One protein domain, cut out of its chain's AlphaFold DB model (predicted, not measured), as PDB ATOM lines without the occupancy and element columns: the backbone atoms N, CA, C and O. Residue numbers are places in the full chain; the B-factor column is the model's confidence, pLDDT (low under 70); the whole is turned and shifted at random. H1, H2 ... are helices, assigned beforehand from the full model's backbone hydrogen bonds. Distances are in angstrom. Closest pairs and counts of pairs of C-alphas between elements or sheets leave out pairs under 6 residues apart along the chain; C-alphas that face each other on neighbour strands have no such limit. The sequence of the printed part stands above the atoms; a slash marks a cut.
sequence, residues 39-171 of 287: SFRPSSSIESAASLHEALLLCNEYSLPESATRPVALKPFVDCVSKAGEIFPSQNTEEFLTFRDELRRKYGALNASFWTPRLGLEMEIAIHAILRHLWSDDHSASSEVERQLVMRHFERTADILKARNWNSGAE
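AT A GLANCE: This is residues 39 to 171 of the 287 residues of an uncharacterized protein of Bdellovibrionales bacterium GWB1_55_8 (UniProt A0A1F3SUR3). What shape is it? Three helix pairs stack: H3 and H4 in the middle, H1 and H2 on one side, H5 and H6 on the other. Built how? The 133 printed residues, all helix by class, include named helices H1 to H6 in order. The whole is compact, radius of gyration of the C-alphas 14.1 A, spans 38 by 33 by 27 A.

HOW THE PARTS SIT: What touches the longest helix? H4, residues 117 to 135, touches H5, residues 144 to 153, about perpendicular at 79 degrees, closest C-alphas Ala 126 and Val 150, 4.7 A. Which bundle? H2, residues 72 to 87, H3, residues 94 to 109, and H4 make an up-and-down bundle, each running against the one before. In H2 10 of 12 O i to N i+4 pairs are within hydrogen-bond range, in the other helices every pair.

IN THESE COORDINATES: Where to start? H1, residues 52 to 59, begins at C-alpha 52 (100.189, 117.194, 100.823). And end? H6, residues 155 to 160, ends at C-alpha 160 (113.299, 105.819, 106.931).

THE WHOLE: Any cut? The printed part has no cut; the H1 to H2 link is long. Low confidence? Under pLDDT 70 are 27 residues, among them 63 to 72.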
ATOM      1  N   SER A  39     102.368 135.176 117.155       47.84
ATOM      2  CA  SER A  39     101.463 134.224 116.541       47.84
ATOM      3  C   SER A  39     101.928 134.097 115.108       47.84
ATOM      4  O   SER A  39     101.322 134.654 114.191       47.84
ATOM      5  N   PHE A  40     103.065 133.434 114.927       57.28
ATOM      6  CA  PHE A  40     103.497 133.068 113.605       57.28
ATOM      7  C   PHE A  40     102.483 132.048 113.088       57.28
ATOM      8  O   PHE A  40     102.428 130.901 113.527       57.28
ATOM      9  N   ARG A  41     101.583 132.530 112.233       60.56
ATOM     10  CA  ARG A  41     100.608 131.726 111.504       60.56
ATOM     11  C   ARG A  41     101.110 131.570 110.071       60.56
ATOM     12  O   ARG A  41     101.743 132.497 109.561       60.56
ATOM     13  N   PRO A  42     100.814 130.443 109.415       67.50
ATOM     14  CA  PRO A  42     101.146 130.259 108.018       67.50
ATOM     15  C   PRO A  42     100.460 131.338 107.180       67.50
ATOM     16  O   PRO A  42      99.384 131.845 107.512       67.50
ATOM     17  N   SER A  43     101.110 131.687 106.081       63.97
ATOM     18  CA  SER A  43     100.704 132.695 105.106       63.97
ATOM     19  C   SER A  43      99.317 132.437 104.512       63.97
ATOM     20  O   SER A  43      98.619 133.379 104.135       63.97
ATOM     21  N   SER A  44      98.906 131.173 104.467       70.56
ATOM     22  CA  SER A  44      97.558 130.723 104.147       70.56
ATOM     23  C   SER A  44      97.157 129.564 105.053       70.56
ATOM     24  O   SER A  44      97.999 128.843 105.583       70.56
ATOM     25  N   SER A  45      95.851 129.366 105.220       83.94
ATOM     26  CA  SER A  45      95.345 128.203 105.946       83.94
ATOM     27  C   SER A  45      95.682 126.918 105.177       83.94
ATOM     28  O   SER A  45      95.628 126.883 103.945       83.94
ATOM     29  N   ILE A  46      96.036 125.857 105.901       88.00
ATOM     30  CA  ILE A  46      96.419 124.571 105.302       88.00
ATOM     31  C   ILE A  46      95.271 123.899 104.548       88.00
ATOM     32  O   ILE A  46      95.501 123.140 103.616       88.00
ATOM     33  N   GLU A  47      94.030 124.229 104.899       88.69
ATOM     34  CA  GLU A  47      92.816 123.792 104.208       88.69
ATOM     35  C   GLU A  47      92.728 124.311 102.767       88.69
ATOM     36  O   GLU A  47      91.966 123.771 101.972       88.69
ATOM     37  N   SER A  48      93.501 125.346 102.423       86.62
ATOM     38  CA  SER A  48      93.587 125.882 101.061       86.62
ATOM     39  C   SER A  48      94.715 125.275 100.217       86.62
ATOM     40  O   SER A  48      94.851 125.630  99.045       86.62
ATOM     41  N   ALA A  49      95.525 124.379 100.789       86.81
ATOM     42  CA  ALA A  49      96.579 123.690 100.052       86.81
ATOM     43  C   ALA A  49      95.988 122.807  98.939       86.81
ATOM     44  O   ALA A  49      94.911 122.235  99.086       86.81
ATOM     45  N   ALA A  50      96.696 122.674  97.817       86.62
ATOM     46  CA  ALA A  50      96.277 121.813  96.708       86.62
ATOM     47  C   ALA A  50      96.795 120.367  96.828       86.62
ATOM     48  O   ALA A  50      96.289 119.473  96.150       86.62
ATOM     49  N   SER A  51      97.813 120.130  97.656       87.88
ATOM     50  CA  SER A  51      98.458 118.826  97.828       87.88
ATOM     51  C   SER A  51      99.070 118.683  99.220       87.88
ATOM     52  O   SER A  51      99.261 119.682  99.921       87.88
ATOM     53  N   LEU A  52      99.441 117.450  99.591       89.38
ATOM     54  CA  LEU A  52     100.189 117.194 100.823       89.38
ATOM     55  C   LEU A  52     101.501 117.988 100.840       89.38
ATOM     56  O   LEU A  52     101.805 118.627 101.838       89.38
ATOM     57  N   HIS A  53     102.220 118.031  99.715       86.50
ATOM     58  CA  HIS A  53     103.428 118.846  99.546       86.50
ATOM     59  C   HIS A  53     103.182 120.320  99.909       86.50
ATOM     60  O   HIS A  53     103.902 120.893 100.725       86.50
ATOM     61  N   GLU A  54     102.140 120.942  99.340       82.06
ATOM     62  CA  GLU A  54     101.825 122.346  99.633       82.06
ATOM     63  C   GLU A  54     101.399 122.538 101.098       82.06
ATOM     64  O   GLU A  54     101.765 123.536 101.714       82.06
ATOM     65  N   ALA A  55     100.680 121.578 101.683       89.56
ATOM     66  CA  ALA A  55     100.286 121.630 103.088       89.56
ATOM     67  C   ALA A  55     101.488 121.528 104.035       89.56
ATOM     68  O   ALA A  55     101.565 122.283 105.004       89.56
ATOM     69  N   LEU A  56     102.437 120.637 103.747       88.62
ATOM     70  CA  LEU A  56     103.666 120.509 104.523       88.62
ATOM     71  C   LEU A  56     104.509 121.780 104.419       88.62
ATOM     72  O   LEU A  56     104.989 122.252 105.447       88.62
ATOM     73  N   LEU A  57     104.597 122.391 103.233       82.19
ATOM     74  CA  LEU A  57     105.267 123.679 103.058       82.19
ATOM     75  C   LEU A  57     104.644 124.762 103.941       82.19
ATOM     76  O   LEU A  57     105.366 125.508 104.592       82.19
ATOM     77  N   LEU A  58     103.312 124.819 104.027       83.44
ATOM     78  CA  LEU A  58     102.627 125.733 104.943       83.44
ATOM     79  C   LEU A  58     102.905 125.390 106.415       83.44
ATOM     80  O   LEU A  58     103.063 126.295 107.231       83.44
ATOM     81  N   CYS A  59     103.011 124.106 106.772       87.50
ATOM     82  CA  CYS A  59     103.420 123.702 108.120       87.50
ATOM     83  C   CYS A  59     104.855 124.110 108.452       87.50
ATOM     84  O   CYS A  59     105.133 124.444 109.603       87.50
ATOM     85  N   ASN A  60     105.745 124.136 107.461       83.06
ATOM     86  CA  ASN A  60     107.106 124.632 107.626       83.06
ATOM     87  C   ASN A  60     107.177 126.115 107.921       83.06
ATOM     88  O   ASN A  60     108.239 126.609 108.278       83.06
ATOM     89  N   GLU A  61     106.081 126.839 107.707       76.62
ATOM     90  CA  GLU A  61     106.104 128.252 107.980       76.62
ATOM     91  C   GLU A  61     106.053 128.539 109.473       76.62
ATOM     92  O   GLU A  61     106.617 129.541 109.884       76.62
ATOM     93  N   TYR A  62     105.438 127.680 110.292       75.69
ATOM     94  CA  TYR A  62     105.432 127.876 111.741       75.69
ATOM     95  C   TYR A  62     106.855 128.028 112.277       75.69
ATOM     96  O   TYR A  62     107.743 127.301 111.861       75.69
ATOM     97  N   SER A  63     107.057 128.950 113.212       69.12
ATOM     98  CA  SER A  63     108.317 129.097 113.936       69.12
ATOM     99  C   SER A  63     108.058 129.188 115.432       69.12
ATOM    100  O   SER A  63     106.975 129.609 115.868       69.12
ATOM    101  N   LEU A  64     109.030 128.761 116.236       66.38
ATOM    102  CA  LEU A  64     108.942 128.915 117.680       66.38
ATOM    103  C   LEU A  64     109.291 130.360 118.049       66.38
ATOM    104  O   LEU A  64     110.328 130.878 117.637       66.38
ATOM    105  N   PRO A  65     108.469 131.033 118.864       59.44
ATOM    106  CA  PRO A  65     108.861 132.338 119.365       59.44
ATOM    107  C   PRO A  65     110.072 132.235 120.305       59.44
ATOM    108  O   PRO A  65     110.155 131.306 121.108       59.44
ATOM    109  N   GLU A  66     110.987 133.214 120.257       50.91
ATOM    110  CA  GLU A  66     112.246 133.218 121.038       50.91
ATOM    111  C   GLU A  66     112.033 133.029 122.554       50.91
ATOM    112  O   GLU A  66     112.878 132.461 123.246       50.91
ATOM    113  N   SER A  67     110.877 133.453 123.076       51.72
ATOM    114  CA  SER A  67     110.501 133.376 124.492       51.72
ATOM    115  C   SER A  67     109.523 132.241 124.832       51.72
ATOM    116  O   SER A  67     108.944 132.229 125.923       51.72
ATOM    117  N   ALA A  68     109.291 131.284 123.926       54.09
ATOM    118  CA  ALA A  68     108.192 130.336 124.073       54.09
ATOM    119  C   ALA A  68     108.304 129.452 125.331       54.09
ATOM    120  O   ALA A  68     109.202 128.617 125.487       54.09
ATOM    121  N   THR A  69     107.323 129.579 126.227       56.16
ATOM    122  CA  THR A  69     107.180 128.708 127.394       56.16
ATOM    123  C   THR A  69     106.651 127.323 127.010       56.16
ATOM    124  O   THR A  69     105.690 127.216 126.251       56.16
ATOM    125  N   ARG A  70     107.290 126.292 127.592       58.94
ATOM    126  CA  ARG A  70     106.896 124.876 127.817       58.94
ATOM    127  C   ARG A  70     105.760 124.321 126.955       58.94
ATOM    128  O   ARG A  70     104.640 124.801 127.061       58.94
ATOM    129  N   PRO A  71     105.921 123.093 126.445       63.66
ATOM    130  CA  PRO A  71     106.082 122.758 125.024       63.66
ATOM    131  C   PRO A  71     104.957 123.241 124.077       63.66
ATOM    132  O   PRO A  71     104.940 122.844 122.919       63.66
ATOM    133  N   VAL A  72     104.031 124.103 124.522       66.50
ATOM    134  CA  VAL A  72     102.989 124.795 123.740       66.50
ATOM    135  C   VAL A  72     103.541 125.347 122.429       66.50
ATOM    136  O   VAL A  72     102.854 125.291 121.420       66.50
ATOM    137  N   ALA A  73     104.796 125.787 122.429       70.12
ATOM    138  CA  ALA A  73     105.507 126.266 121.254       70.12
ATOM    139  C   ALA A  73     105.489 125.279 120.068       70.12
ATOM    140  O   ALA A  73     105.300 125.701 118.937       70.12
ATOM    141  N   LEU A  74     105.627 123.967 120.315       81.25
ATOM    142  CA  LEU A  74     105.646 122.934 119.266       81.25
ATOM    143  C   LEU A  74     104.250 122.472 118.839       81.25
ATOM    144  O   LEU A  74     104.102 121.811 117.810       81.25
ATOM    145  N   LYS A  75     103.215 122.806 119.616       85.62
ATOM    146  CA  LYS A  75     101.836 122.393 119.335       85.62
ATOM    147  C   LYS A  75     101.361 122.778 117.922       85.62
ATOM    148  O   LYS A  75     100.756 121.920 117.283       85.62
ATOM    149  N   PRO A  76     101.648 123.984 117.394       85.00
ATOM    150  CA  PRO A  76     101.256 124.356 116.039       85.00
ATOM    151  C   PRO A  76     101.823 123.422 114.965       85.00
ATOM    152  O   PRO A  76     101.079 123.029 114.071       85.00
ATOM    153  N   PHE A  77     103.086 122.987 115.082       88.44
ATOM    154  CA  PHE A  77     103.661 122.003 114.160       88.44
ATOM    155  C   PHE A  77     102.926 120.666 114.236       88.44
ATOM    156  O   PHE A  77     102.534 120.116 113.210       88.44
ATOM    157  N   VAL A  78     102.705 120.154 115.451       91.12
ATOM    158  CA  VAL A  78     102.031 118.863 115.675       91.12
ATOM    159  C   VAL A  78     100.620 118.874 115.087       91.12
ATOM    160  O   VAL A  78     100.240 117.944 114.372       91.12
ATOM    161  N   ASP A  79      99.857 119.932 115.366       91.56
ATOM    162  CA  ASP A  79      98.486 120.089 114.887       91.56
ATOM    163  C   ASP A  79      98.464 120.256 113.355       91.56
ATOM    164  O   ASP A  79      97.642 119.637 112.678       91.56
ATOM    165  N   CYS A  80      99.402 121.028 112.791       92.12
ATOM    166  CA  CYS A  80      99.502 121.245 111.349       92.12
ATOM    167  C   CYS A  80      99.831 119.960 110.584       92.12
ATOM    168  O   CYS A  80      99.103 119.588 109.664       92.12
ATOM    169  N   VAL A  81     100.885 119.247 110.995       94.88
ATOM    170  CA  VAL A  81     101.328 117.994 110.358       94.88
ATOM    171  C   VAL A  81     100.243 116.923 110.467       94.88
ATOM    172  O   VAL A  81      99.979 116.210 109.500       94.88
ATOM    173  N   SER A  82      99.563 116.836 111.615       95.50
ATOM    174  CA  SER A  82      98.439 115.908 111.786       95.50
ATOM    175  C   SER A  82      97.317 116.213 110.797       95.50
ATOM    176  O   SER A  82      96.878 115.325 110.066       95.50
ATOM    177  N   LYS A  83      96.916 117.484 110.713       95.75
ATOM    178  CA  LYS A  83      95.821 117.928 109.853       95.75
ATOM    179  C   LYS A  83      96.149 117.831 108.361       95.75
ATOM    180  O   LYS A  83      95.268 117.496 107.578       95.75
ATOM    181  N   ALA A  84      97.403 118.033 107.955       94.62
ATOM    182  CA  ALA A  84      97.835 117.793 106.577       94.62
ATOM    183  C   ALA A  84      97.564 116.337 106.145       94.62
ATOM    184  O   ALA A  84      96.992 116.099 105.082       94.62
ATOM    185  N   GLY A  85      97.875 115.368 107.014       95.38
ATOM    186  CA  GLY A  85      97.615 113.949 106.750       95.38
ATOM    187  C   GLY A  85      96.134 113.554 106.768       95.38
ATOM    188  O   GLY A  85      95.776 112.522 106.198       95.38
ATOM    189  N   GLU A  86      95.283 114.351 107.418       96.50
ATOM    190  CA  GLU A  86      93.822 114.187 107.424       96.50
ATOM    191  C   GLU A  86      93.167 114.778 106.168       96.50
ATOM    192  O   GLU A  86      92.209 114.204 105.657       96.50
ATOM    193  N   ILE A  87      93.682 115.906 105.661       96.06
ATOM    194  CA  ILE A  87      93.171 116.561 104.445       96.06
ATOM    195  C   ILE A  87      93.568 115.768 103.191       96.06
ATOM    196  O   ILE A  87      92.765 115.643 102.266       96.06
ATOM    197  N   PHE A  88      94.778 115.195 103.162       94.50
ATOM    198  CA  PHE A  88      95.319 114.475 102.002       94.50
ATOM    199  C   PHE A  88      95.597 112.988 102.289       94.50
ATOM    200  O   PHE A  88      96.711 112.514 102.057       94.50
ATOM    201  N   PRO A  89      94.607 112.199 102.754       94.75
ATOM    202  CA  PRO A  89      94.849 110.844 103.243       94.75
ATOM    203  C   PRO A  89      95.382 109.891 102.166       94.75
ATOM    204  O   PRO A  89      96.123 108.964 102.483       94.75
ATOM    205  N   SER A  90      95.037 110.124 100.894       93.25
ATOM    206  CA  SER A  90      95.497 109.328  99.749       93.25
ATOM    207  C   SER A  90      96.928 109.633  99.299       93.25
ATOM    208  O   SER A  90      97.457 108.901  98.469       93.25
ATOM    209  N   GLN A  91      97.547 110.700  99.815       91.81
ATOM    210  CA  GLN A  91      98.918 111.111  99.480       91.81
ATOM    211  C   GLN A  91      99.911 110.798 100.609       91.81
ATOM    212  O   GLN A  91     101.089 111.122 100.497       91.81
ATOM    213  N   ASN A  92      99.453 110.181 101.701       93.44
ATOM    214  CA  ASN A  92     100.299 109.852 102.841       93.44
ATOM    215  C   ASN A  92     101.319 108.766 102.467       93.44
ATOM    216  O   ASN A  92     100.942 107.620 102.218       93.44
ATOM    217  N   THR A  93     102.603 109.121 102.479       93.38
ATOM    218  CA  THR A  93     103.707 108.169 102.308       93.38
ATOM    219  C   THR A  93     104.106 107.529 103.640       93.38
ATOM    220  O   THR A  93     103.720 108.001 104.716       93.38
ATOM    221  N   GLU A  94     104.886 106.448 103.592       95.44
ATOM    222  CA  GLU A  94     105.389 105.771 104.794       95.44
ATOM    223  C   GLU A  94     106.281 106.702 105.634       95.44
ATOM    224  O   GLU A  94     106.184 106.744 106.865       95.44
ATOM    225  N   GLU A  95     107.101 107.508 104.962       94.31
ATOM    226  CA  GLU A  95     107.998 108.491 105.560       94.31
ATOM    227  C   GLU A  95     107.209 109.573 106.301       94.31
ATOM    228  O   GLU A  95     107.491 109.865 107.469       94.31
ATOM    229  N   PHE A  96     106.174 110.126 105.658       95.94
ATOM    230  CA  PHE A  96     105.317 111.137 106.271       95.94
ATOM    231  C   PHE A  96     104.575 110.586 107.497       95.94
ATOM    232  O   PHE A  96     104.540 111.234 108.546       95.94
ATOM    233  N   LEU A  97     104.002 109.383 107.393       96.81
ATOM    234  CA  LEU A  97     103.289 108.750 108.506       96.81
ATOM    235  C   LEU A  97     104.227 108.476 109.688       96.81
ATOM    236  O   LEU A  97     103.873 108.766 110.834       96.81
ATOM    237  N   THR A  98     105.440 107.995 109.408       97.44
ATOM    238  CA  THR A  98     106.477 107.765 110.423       97.44
ATOM    239  C   THR A  98     106.823 109.058 111.155       97.44
ATOM    240  O   THR A  98     106.812 109.080 112.391       97.44
ATOM    241  N   PHE A  99     107.049 110.143 110.407       97.38
ATOM    242  CA  PHE A  99     107.321 111.457 110.979       97.38
ATOM    243  C   PHE A  99     106.170 111.969 111.839       97.38
ATOM    244  O   PHE A  99     106.383 112.333 112.996       97.38
ATOM    245  N   ARG A 100     104.943 111.967 111.311       96.88
ATOM    246  CA  ARG A 100     103.750 112.438 112.027       96.88
ATOM    247  C   ARG A 100     103.587 111.722 113.368       96.88
ATOM    248  O   ARG A 100     103.364 112.359 114.401       96.88
ATOM    249  N   ASP A 101     103.722 110.400 113.365       96.94
ATOM    250  CA  ASP A 101     103.517 109.576 114.552       96.94
ATOM    251  C   ASP A 101     104.679 109.705 115.553       96.94
ATOM    252  O   ASP A 101     104.476 109.639 116.771       96.94
ATOM    253  N   GLU A 102     105.913 109.890 115.081       96.50
ATOM    254  CA  GLU A 102     107.063 110.190 115.940       96.50
ATOM    255  C   GLU A 102     106.972 111.591 116.552       96.50
ATOM    256  O   GLU A 102     107.126 111.720 117.767       96.50
ATOM    257  N   LEU A 103     106.617 112.614 115.770       94.75
ATOM    258  CA  LEU A 103     106.408 113.984 116.238       94.75
ATOM    259  C   LEU A 103     105.335 114.048 117.327       94.75
ATOM    260  O   LEU A 103     105.566 114.634 118.387       94.75
ATOM    261  N   ARG A 104     104.193 113.379 117.123       93.88
ATOM    262  CA  ARG A 104     103.122 113.306 118.128       93.88
ATOM    263  C   ARG A 104     103.589 112.644 119.424       93.88
ATOM    264  O   ARG A 104     103.257 113.120 120.509       93.88
ATOM    265  N   ARG A 105     104.371 111.563 119.330       91.44
ATOM    266  CA  ARG A 105     104.925 110.868 120.506       91.44
ATOM    267  C   ARG A 105     105.969 111.702 121.232       91.44
ATOM    268  O   ARG A 105     105.902 111.798 122.453       91.44
ATOM    269  N   LYS A 106     106.901 112.319 120.499       88.94
ATOM    270  CA  LYS A 106     107.927 113.207 121.060       88.94
ATOM    271  C   LYS A 106     107.261 114.361 121.792       88.94
ATOM    272  O   LYS A 106     107.548 114.550 122.966       88.94
ATOM    273  N   TYR A 107     106.299 115.029 121.156       88.31
ATOM    274  CA  TYR A 107     105.503 116.075 121.790       88.31
ATOM    275  C   TYR A 107     104.797 115.591 123.065       88.31
ATOM    276  O   TYR A 107     104.914 116.230 124.106       88.31
ATOM    277  N   GLY A 108     104.127 114.432 123.017       86.75
ATOM    278  CA  GLY A 108     103.447 113.852 124.181       86.75
ATOM    279  C   GLY A 108     104.380 113.450 125.333       86.75
ATOM    280  O   GLY A 108     103.931 113.368 126.473       86.75
ATOM    281  N   ALA A 109     105.666 113.223 125.056       85.56
ATOM    282  CA  ALA A 109     106.681 112.884 126.051       85.56
ATOM    283  C   ALA A 109     107.407 114.111 126.641       85.56
ATOM    284  O   ALA A 109     108.160 113.963 127.607       85.56
ATOM    285  N   LEU A 110     107.211 115.315 126.086       82.00
ATOM    286  CA  LEU A 110     107.864 116.527 126.580       82.00
ATOM    287  C   LEU A 110     107.317 116.910 127.957       82.00
ATOM    288  O   LEU A 110     106.207 117.418 128.096       82.00
ATOM    289  N   ASN A 111     108.141 116.716 128.984       71.88
ATOM    290  CA  ASN A 111     107.864 117.200 130.329       71.88
ATOM    291  C   ASN A 111     108.508 118.581 130.541       71.88
ATOM    292  O   ASN A 111     109.644 118.838 130.138       71.88
ATOM    293  N   ALA A 112     107.782 119.462 131.229       63.53
ATOM    294  CA  ALA A 112     108.201 120.808 131.595       63.53
ATOM    295  C   ALA A 112     109.564 120.873 132.306       63.53
ATOM    296  O   ALA A 112     110.255 121.879 132.173       63.53
ATOM    297  N   SER A 113     109.952 119.829 133.046       64.69
ATOM    298  CA  SER A 113     111.228 119.769 133.776       64.69
ATOM    299  C   SER A 113     112.462 119.598 132.885       64.69
ATOM    300  O   SER A 113     113.567 119.873 133.339       64.69
ATOM    301  N   PHE A 114     112.293 119.147 131.638       71.94
ATOM    302  CA  PHE A 114     113.395 118.891 130.699       71.94
ATOM    303  C   PHE A 114     113.410 119.864 129.514       71.94
ATOM    304  O   PHE A 114     114.305 119.806 128.672       71.94
ATOM    305  N   TRP A 115     112.428 120.764 129.438       75.94
ATOM    306  CA  TRP A 115     112.357 121.758 128.377       75.94
ATOM    307  C   TRP A 115     113.389 122.863 128.592       75.94
ATOM    308  O   TRP A 115     113.433 123.499 129.645       75.94
ATOM    309  N   THR A 116     114.167 123.141 127.551       75.94
ATOM    310  CA  THR A 116     115.049 124.308 127.479       75.94
ATOM    311  C   THR A 116     114.796 125.037 126.159       75.94
ATOM    312  O   THR A 116     114.422 124.381 125.184       75.94
ATOM    313  N   PRO A 117     115.023 126.362 126.078       72.44
ATOM    314  CA  PRO A 117     114.933 127.093 124.810       72.44
ATOM    315  C   PRO A 117     115.795 126.460 123.711       72.44
ATOM    316  O   PRO A 117     115.355 126.312 122.575       72.44
ATOM    317  N   ARG A 118     116.987 125.976 124.083       80.38
ATOM    318  CA  ARG A 118     117.880 125.242 123.186       80.38
ATOM    319  C   ARG A 118     117.237 123.972 122.632       80.38
ATOM    320  O   ARG A 118     117.316 123.745 121.435       80.38
ATOM    321  N   LEU A 119     116.606 123.156 123.478       83.31
ATOM    322  CA  LEU A 119     115.918 121.947 123.019       83.31
ATOM    323  C   LEU A 119     114.779 122.289 122.051       83.31
ATOM    324  O   LEU A 119     114.619 121.601 121.049       83.31
ATOM    325  N   GLY A 120     114.019 123.353 122.329       80.81
ATOM    326  CA  GLY A 120     112.969 123.821 121.426       80.81
ATOM    327  C   GLY A 120     113.511 124.172 120.048       80.81
ATOM    328  O   GLY A 120     113.042 123.618 119.058       80.81
ATOM    329  N   LEU A 121     114.560 124.994 120.005       79.56
ATOM    330  CA  LEU A 121     115.232 125.368 118.763       79.56
ATOM    331  C   LEU A 121     115.797 124.146 118.021       79.56
ATOM    332  O   LEU A 121     115.626 124.010 116.816       79.56
ATOM    333  N   GLU A 122     116.442 123.221 118.734       86.31
ATOM    334  CA  GLU A 122     116.966 121.988 118.138       86.31
ATOM    335  C   GLU A 122     115.855 121.124 117.512       86.31
ATOM    336  O   GLU A 122     116.050 120.552 116.437       86.31
ATOM    337  N   MET A 123     114.687 121.036 118.160       89.12
ATOM    338  CA  MET A 123     113.529 120.311 117.630       89.12
ATOM    339  C   MET A 123     112.913 121.014 116.421       89.12
ATOM    340  O   MET A 123     112.566 120.338 115.459       89.12
ATOM    341  N   GLU A 124     112.791 122.338 116.452       86.56
ATOM    342  CA  GLU A 124     112.309 123.143 115.326       86.56
ATOM    343  C   GLU A 124     113.195 122.962 114.093       86.56
ATOM    344  O   GLU A 124     112.698 122.599 113.029       86.56
ATOM    345  N   ILE A 125     114.516 123.098 114.250       84.44
ATOM    346  CA  ILE A 125     115.483 122.878 113.164       84.44
ATOM    347  C   ILE A 125     115.322 121.469 112.573       84.44
ATOM    348  O   ILE A 125     115.286 121.306 111.352       84.44
ATOM    349  N   ALA A 126     115.190 120.449 113.425       90.81
ATOM    350  CA  ALA A 126     114.987 119.076 112.970       90.81
ATOM    351  C   ALA A 126     113.640 118.882 112.247       90.81
ATOM    352  O   ALA A 126     113.597 118.217 111.214       90.81
ATOM    353  N   ILE A 127     112.555 119.478 112.753       92.19
ATOM    354  CA  ILE A 127     111.227 119.439 112.122       92.19
ATOM    355  C   ILE A 127     111.286 120.075 110.737       92.19
ATOM    356  O   ILE A 127     110.853 119.443 109.777       92.19
ATOM    357  N   HIS A 128     111.868 121.269 110.610       87.19
ATOM    358  CA  HIS A 128     112.011 121.943 109.320       87.19
ATOM    359  C   HIS A 128     112.833 121.125 108.325       87.19
ATOM    360  O   HIS A 128     112.472 121.026 107.153       87.19
ATOM    361  N   ALA A 129     113.921 120.502 108.785       87.19
ATOM    362  CA  ALA A 129     114.734 119.637 107.939       87.19
ATOM    363  C   ALA A 129     113.943 118.428 107.429       87.19
ATOM    364  O   ALA A 129     113.944 118.159 106.232       87.19
ATOM    365  N   ILE A 130     113.216 117.732 108.304       92.44
ATOM    366  CA  ILE A 130     112.371 116.598 107.906       92.44
ATOM    367  C   ILE A 130     111.286 117.038 106.927       92.44
ATOM    368  O   ILE A 130     111.090 116.402 105.897       92.44
ATOM    369  N   LEU A 131     110.593 118.130 107.243       90.06
ATOM    370  CA  LEU A 131     109.531 118.687 106.420       90.06
ATOM    371  C   LEU A 131     110.021 118.987 104.994       90.06
ATOM    372  O   LEU A 131     109.361 118.571 104.043       90.06
ATOM    373  N   ARG A 132     111.220 119.576 104.845       84.00
ATOM    374  CA  ARG A 132     111.870 119.762 103.538       84.00
ATOM    375  C   ARG A 132     112.038 118.460 102.775       84.00
ATOM    376  O   ARG A 132     111.623 118.383 101.626       84.00
ATOM    377  N   HIS A 133     112.584 117.427 103.408       85.75
ATOM    378  CA  HIS A 133     112.765 116.120 102.763       85.75
ATOM    379  C   HIS A 133     111.456 115.404 102.434       85.75
ATOM    380  O   HIS A 133     111.435 114.589 101.522       85.75
ATOM    381  N   LEU A 134     110.368 115.686 103.151       87.75
ATOM    382  CA  LEU A 134     109.069 115.060 102.890       87.75
ATOM    383  C   LEU A 134     108.312 115.683 101.718       87.75
ATOM    384  O   LEU A 134     107.416 115.042 101.174       87.75
ATOM    385  N   TRP A 135     108.623 116.923 101.344       79.25
ATOM    386  CA  TRP A 135     108.026 117.546 100.163       79.25
ATOM    387  C   TRP A 135     108.999 117.607  98.982       79.25
ATOM    388  O   TRP A 135     108.574 117.722  97.841       79.25
ATOM    389  N   SER A 136     110.301 117.537  99.220       68.50
ATOM    390  CA  SER A 136     111.324 117.602  98.181       68.50
ATOM    391  C   SER A 136     111.600 116.206  97.618       68.50
ATOM    392  O   SER A 136     112.125 115.363  98.337       68.50
ATOM    393  N   ASP A 137     111.277 115.964  96.343       57.47
ATOM    394  CA  ASP A 137     111.544 114.673  95.680       57.47
ATOM    395  C   ASP A 137     113.052 114.381  95.537       57.47
ATOM    396  O   ASP A 137     113.466 113.221  95.540       57.47
ATOM    397  N   ASP A 138     113.889 115.422  95.463       55.19
ATOM    398  CA  ASP A 138     115.338 115.293  95.620       55.19
ATOM    399  C   ASP A 138     115.715 115.465  97.087       55.19
ATOM    400  O   ASP A 138     115.230 116.377  97.758       55.19
ATOM    401  N   HIS A 139     116.619 114.615  97.579       57.47
ATOM    402  CA  HIS A 139     117.184 114.675  98.928       57.47
ATOM    403  C   HIS A 139     117.859 116.030  99.186       57.47
ATOM    404  O   HIS A 139     119.070 116.184  98.996       57.47
ATOM    405  N   SER A 140     117.048 117.002  99.608       60.22
ATOM    406  CA  SER A 140     117.420 118.403  99.768       60.22
ATOM    407  C   SER A 140     118.685 118.545 100.605       60.22
ATOM    408  O   SER A 140     118.915 117.814 101.578       60.22
ATOM    409  N   ALA A 141     119.529 119.491 100.204       62.31
ATOM    410  CA  ALA A 141     120.741 119.816 100.928       62.31
ATOM    411  C   ALA A 141     120.405 120.104 102.394       62.31
ATOM    412  O   ALA A 141     119.615 120.991 102.711       62.31
ATOM    413  N   SER A 142     121.004 119.346 103.305       72.88
ATOM    414  CA  SER A 142     120.875 119.589 104.740       72.88
ATOM    415  C   SER A 142     122.246 119.859 105.315       72.88
ATOM    416  O   SER A 142     123.221 119.187 104.981       72.88
ATOM    417  N   SER A 143     122.334 120.856 106.187       78.25
ATOM    418  CA  SER A 143     123.556 121.087 106.944       78.25
ATOM    419  C   SER A 143     123.873 119.875 107.822       78.25
ATOM    420  O   SER A 143     122.986 119.123 108.242       78.25
ATOM    421  N   GLU A 144     125.151 119.711 108.160       83.56
ATOM    422  CA  GLU A 144     125.580 118.658 109.083       83.56
ATOM    423  C   GLU A 144     124.852 118.745 110.433       83.56
ATOM    424  O   GLU A 144     124.498 117.727 111.026       83.56
ATOM    425  N   VAL A 145     124.572 119.968 110.892       84.56
ATOM    426  CA  VAL A 145     123.838 120.226 112.135       84.56
ATOM    427  C   VAL A 145     122.403 119.716 112.035       84.56
ATOM    428  O   VAL A 145     121.969 118.962 112.901       84.56
ATOM    429  N   GLU A 146     121.674 120.066 110.973       87.31
ATOM    430  CA  GLU A 146     120.304 119.584 110.748       87.31
ATOM    431  C   GLU A 146     120.255 118.058 110.699       87.31
ATOM    432  O   GLU A 146     119.443 117.448 111.393       87.31
ATOM    433  N   ARG A 147     121.179 117.436 109.958       89.19
ATOM    434  CA  ARG A 147     121.294 115.977 109.863       89.19
ATOM    435  C   ARG A 147     121.455 115.332 111.241       89.19
ATOM    436  O   ARG A 147     120.724 114.403 111.583       89.19
ATOM    437  N   GLN A 148     122.375 115.845 112.056       90.88
ATOM    438  CA  GLN A 148     122.608 115.332 113.409       90.88
ATOM    439  C   GLN A 148     121.410 115.549 114.336       90.88
ATOM    440  O   GLN A 148     121.107 114.680 115.155       90.88
ATOM    441  N   LEU A 149     120.718 116.686 114.220       92.69
ATOM    442  CA  LEU A 149     119.533 116.981 115.023       92.69
ATOM    443  C   LEU A 149     118.353 116.082 114.647       92.69
ATOM    444  O   LEU A 149     117.688 115.570 115.546       92.69
ATOM    445  N   VAL A 150     118.138 115.815 113.356       94.12
ATOM    446  CA  VAL A 150     117.132 114.848 112.888       94.12
ATOM    447  C   VAL A 150     117.440 113.456 113.426       94.12
ATOM    448  O   VAL A 150     116.583 112.852 114.066       94.12
ATOM    449  N   MET A 151     118.678 112.981 113.267       94.44
ATOM    450  CA  MET A 151     119.094 111.673 113.786       94.44
ATOM    451  C   MET A 151     118.959 111.558 115.308       94.44
ATOM    452  O   MET A 151     118.656 110.481 115.807       94.44
ATOM    453  N   ARG A 152     119.181 112.646 116.054       94.44
ATOM    454  CA  ARG A 152     119.066 112.667 117.521       94.44
ATOM    455  C   ARG A 152     117.615 112.705 117.994       94.44
ATOM    456  O   ARG A 152     117.258 112.035 118.961       94.44
ATOM    457  N   HIS A 153     116.794 113.553 117.381       93.69
ATOM    458  CA  HIS A 153     115.464 113.869 117.905       93.69
ATOM    459  C   HIS A 153     114.359 113.023 117.275       93.69
ATOM    460  O   HIS A 153     113.365 112.756 117.956       93.69
ATOM    461  N   PHE A 154     114.558 112.528 116.054       95.88
ATOM    462  CA  PHE A 154     113.583 111.778 115.261       95.88
ATOM    463  C   PHE A 154     114.219 110.526 114.638       95.88
ATOM    464  O   PHE A 154     114.250 110.375 113.422       95.88
ATOM    465  N   GLU A 155     114.769 109.640 115.473       95.75
ATOM    466  CA  GLU A 155     115.526 108.451 115.055       95.75
ATOM    467  C   GLU A 155     114.793 107.600 114.007       95.75
ATOM    468  O   GLU A 155     115.382 107.225 112.995       95.75
ATOM    469  N   ARG A 156     113.493 107.335 114.201       96.44
ATOM    470  CA  ARG A 156     112.740 106.474 113.270       96.44
ATOM    471  C   ARG A 156     112.543 107.150 111.921       96.44
ATOM    472  O   ARG A 156     112.698 106.522 110.878       96.44
ATOM    473  N   THR A 157     112.216 108.435 111.954       96.50
ATOM    474  CA  THR A 157     112.085 109.265 110.757       96.50
ATOM    475  C   THR A 157     113.426 109.416 110.040       96.50
ATOM    476  O   THR A 157     113.492 109.370 108.815       96.50
ATOM    477  N   ALA A 158     114.518 109.548 110.791       94.94
ATOM    478  CA  ALA A 158     115.864 109.644 110.248       94.94
ATOM    479  C   ALA A 158     116.269 108.361 109.511       94.94
ATOM    480  O   ALA A 158     116.871 108.435 108.439       94.94
ATOM    481  N   ASP A 159     115.930 107.195 110.058       94.94
ATOM    482  CA  ASP A 159     116.234 105.911 109.434       94.94
ATOM    483  C   ASP A 159     115.444 105.714 108.132       94.94
ATOM    484  O   ASP A 159     116.040 105.358 107.111       94.94
ATOM    485  N   ILE A 160     114.136 106.007 108.128       94.56
ATOM    486  CA  ILE A 160     113.299 105.819 106.931       94.56
ATOM    487  C   ILE A 160     113.660 106.801 105.810       94.56
ATOM    488  O   ILE A 160     113.763 106.405 104.650       94.56
ATOM    489  N   LEU A 161     113.986 108.049 106.164       91.06
ATOM    490  CA  LEU A 161     114.475 109.062 105.223       91.06
ATOM    491  C   LEU A 161     115.953 108.889 104.852       91.06
ATOM    492  O   LEU A 161     116.489 109.689 104.083       91.06
ATOM    493  N   LYS A 162     116.639 107.881 105.412       91.31
ATOM    494  CA  LYS A 162     118.078 107.639 105.230       91.31
ATOM    495  C   LYS A 162     118.917 108.895 105.501       91.31
ATOM    496  O   LYS A 162     119.866 109.175 104.769       91.31
ATOM    497  N   ALA A 163     118.617 109.617 106.583       89.31
ATOM    498  CA  ALA A 163     119.216 110.912 106.922       89.31
ATOM    499  C   ALA A 163     120.747 110.906 106.961       89.31
ATOM    500  O   ALA A 163     121.390 111.893 106.616       89.31
ATOM    501  N   ARG A 164     121.359 109.763 107.293       87.25
ATOM    502  CA  ARG A 164     122.820 109.574 107.240       87.25
ATOM    503  C   ARG A 164     123.425 109.876 105.866       87.25
ATOM    504  O   ARG A 164     124.579 110.286 105.808       87.25
ATOM    505  N   ASN A 165     122.657 109.696 104.795       85.75
ATOM    506  CA  ASN A 165     123.094 109.869 103.413       85.75
ATOM    507  C   ASN A 165     122.638 111.203 102.807       85.75
ATOM    508  O   ASN A 165     122.813 111.404 101.609       85.75
ATOM    509  N   TRP A 166     122.027 112.098 103.592       85.19
ATOM    510  CA  TRP A 166     121.662 113.418 103.092       85.19
ATOM    511  C   TRP A 166     122.915 114.192 102.690       85.19
ATOM    512  O   TRP A 166     123.891 114.253 103.441       85.19
ATOM    513  N   ASN A 167     122.878 114.774 101.494       70.88
ATOM    514  CA  ASN A 167     123.986 115.555 100.976       70.88
ATOM    515  C   ASN A 167     124.144 116.836 101.801       70.88
ATOM    516  O   ASN A 167     123.187 117.591 101.998       70.88
ATOM    517  N   SER A 168     125.372 117.115 102.231       64.50
ATOM    518  CA  SER A 168     125.748 118.435 102.727       64.50
ATOM    519  C   SER A 168     125.843 119.382 101.532       64.50
ATOM    520  O   SER A 168     126.858 119.399 100.835       64.50
ATOM    521  N   GLY A 169     124.773 120.118 101.239       57.25
ATOM    522  CA  GLY A 169     124.844 121.165 100.222       57.25
ATOM    523  C   GLY A 169     125.519 122.422 100.754       57.25
ATOM    524  O   GLY A 169     125.601 122.645 101.963       57.25
ATOM    525  N   ALA A 170     126.010 123.244  99.827       52.84
ATOM    526  CA  ALA A 170     126.416 124.606 100.143       52.84
ATOM    527  C   ALA A 170     125.220 125.365 100.737       52.84
ATOM    528  O   ALA A 170     124.078 125.118 100.340       52.84
ATOM    529  N   GLU A 171     125.468 126.284 101.676       57.03
ATOM    530  CA  GLU A 171     124.407 127.194 102.102       57.03
ATOM    531  C   GLU A 171     123.810 127.874 100.861       57.03
ATOM    532  O   GLU A 171     124.566 128.312  99.986       57.03
TER     533      GLU A 171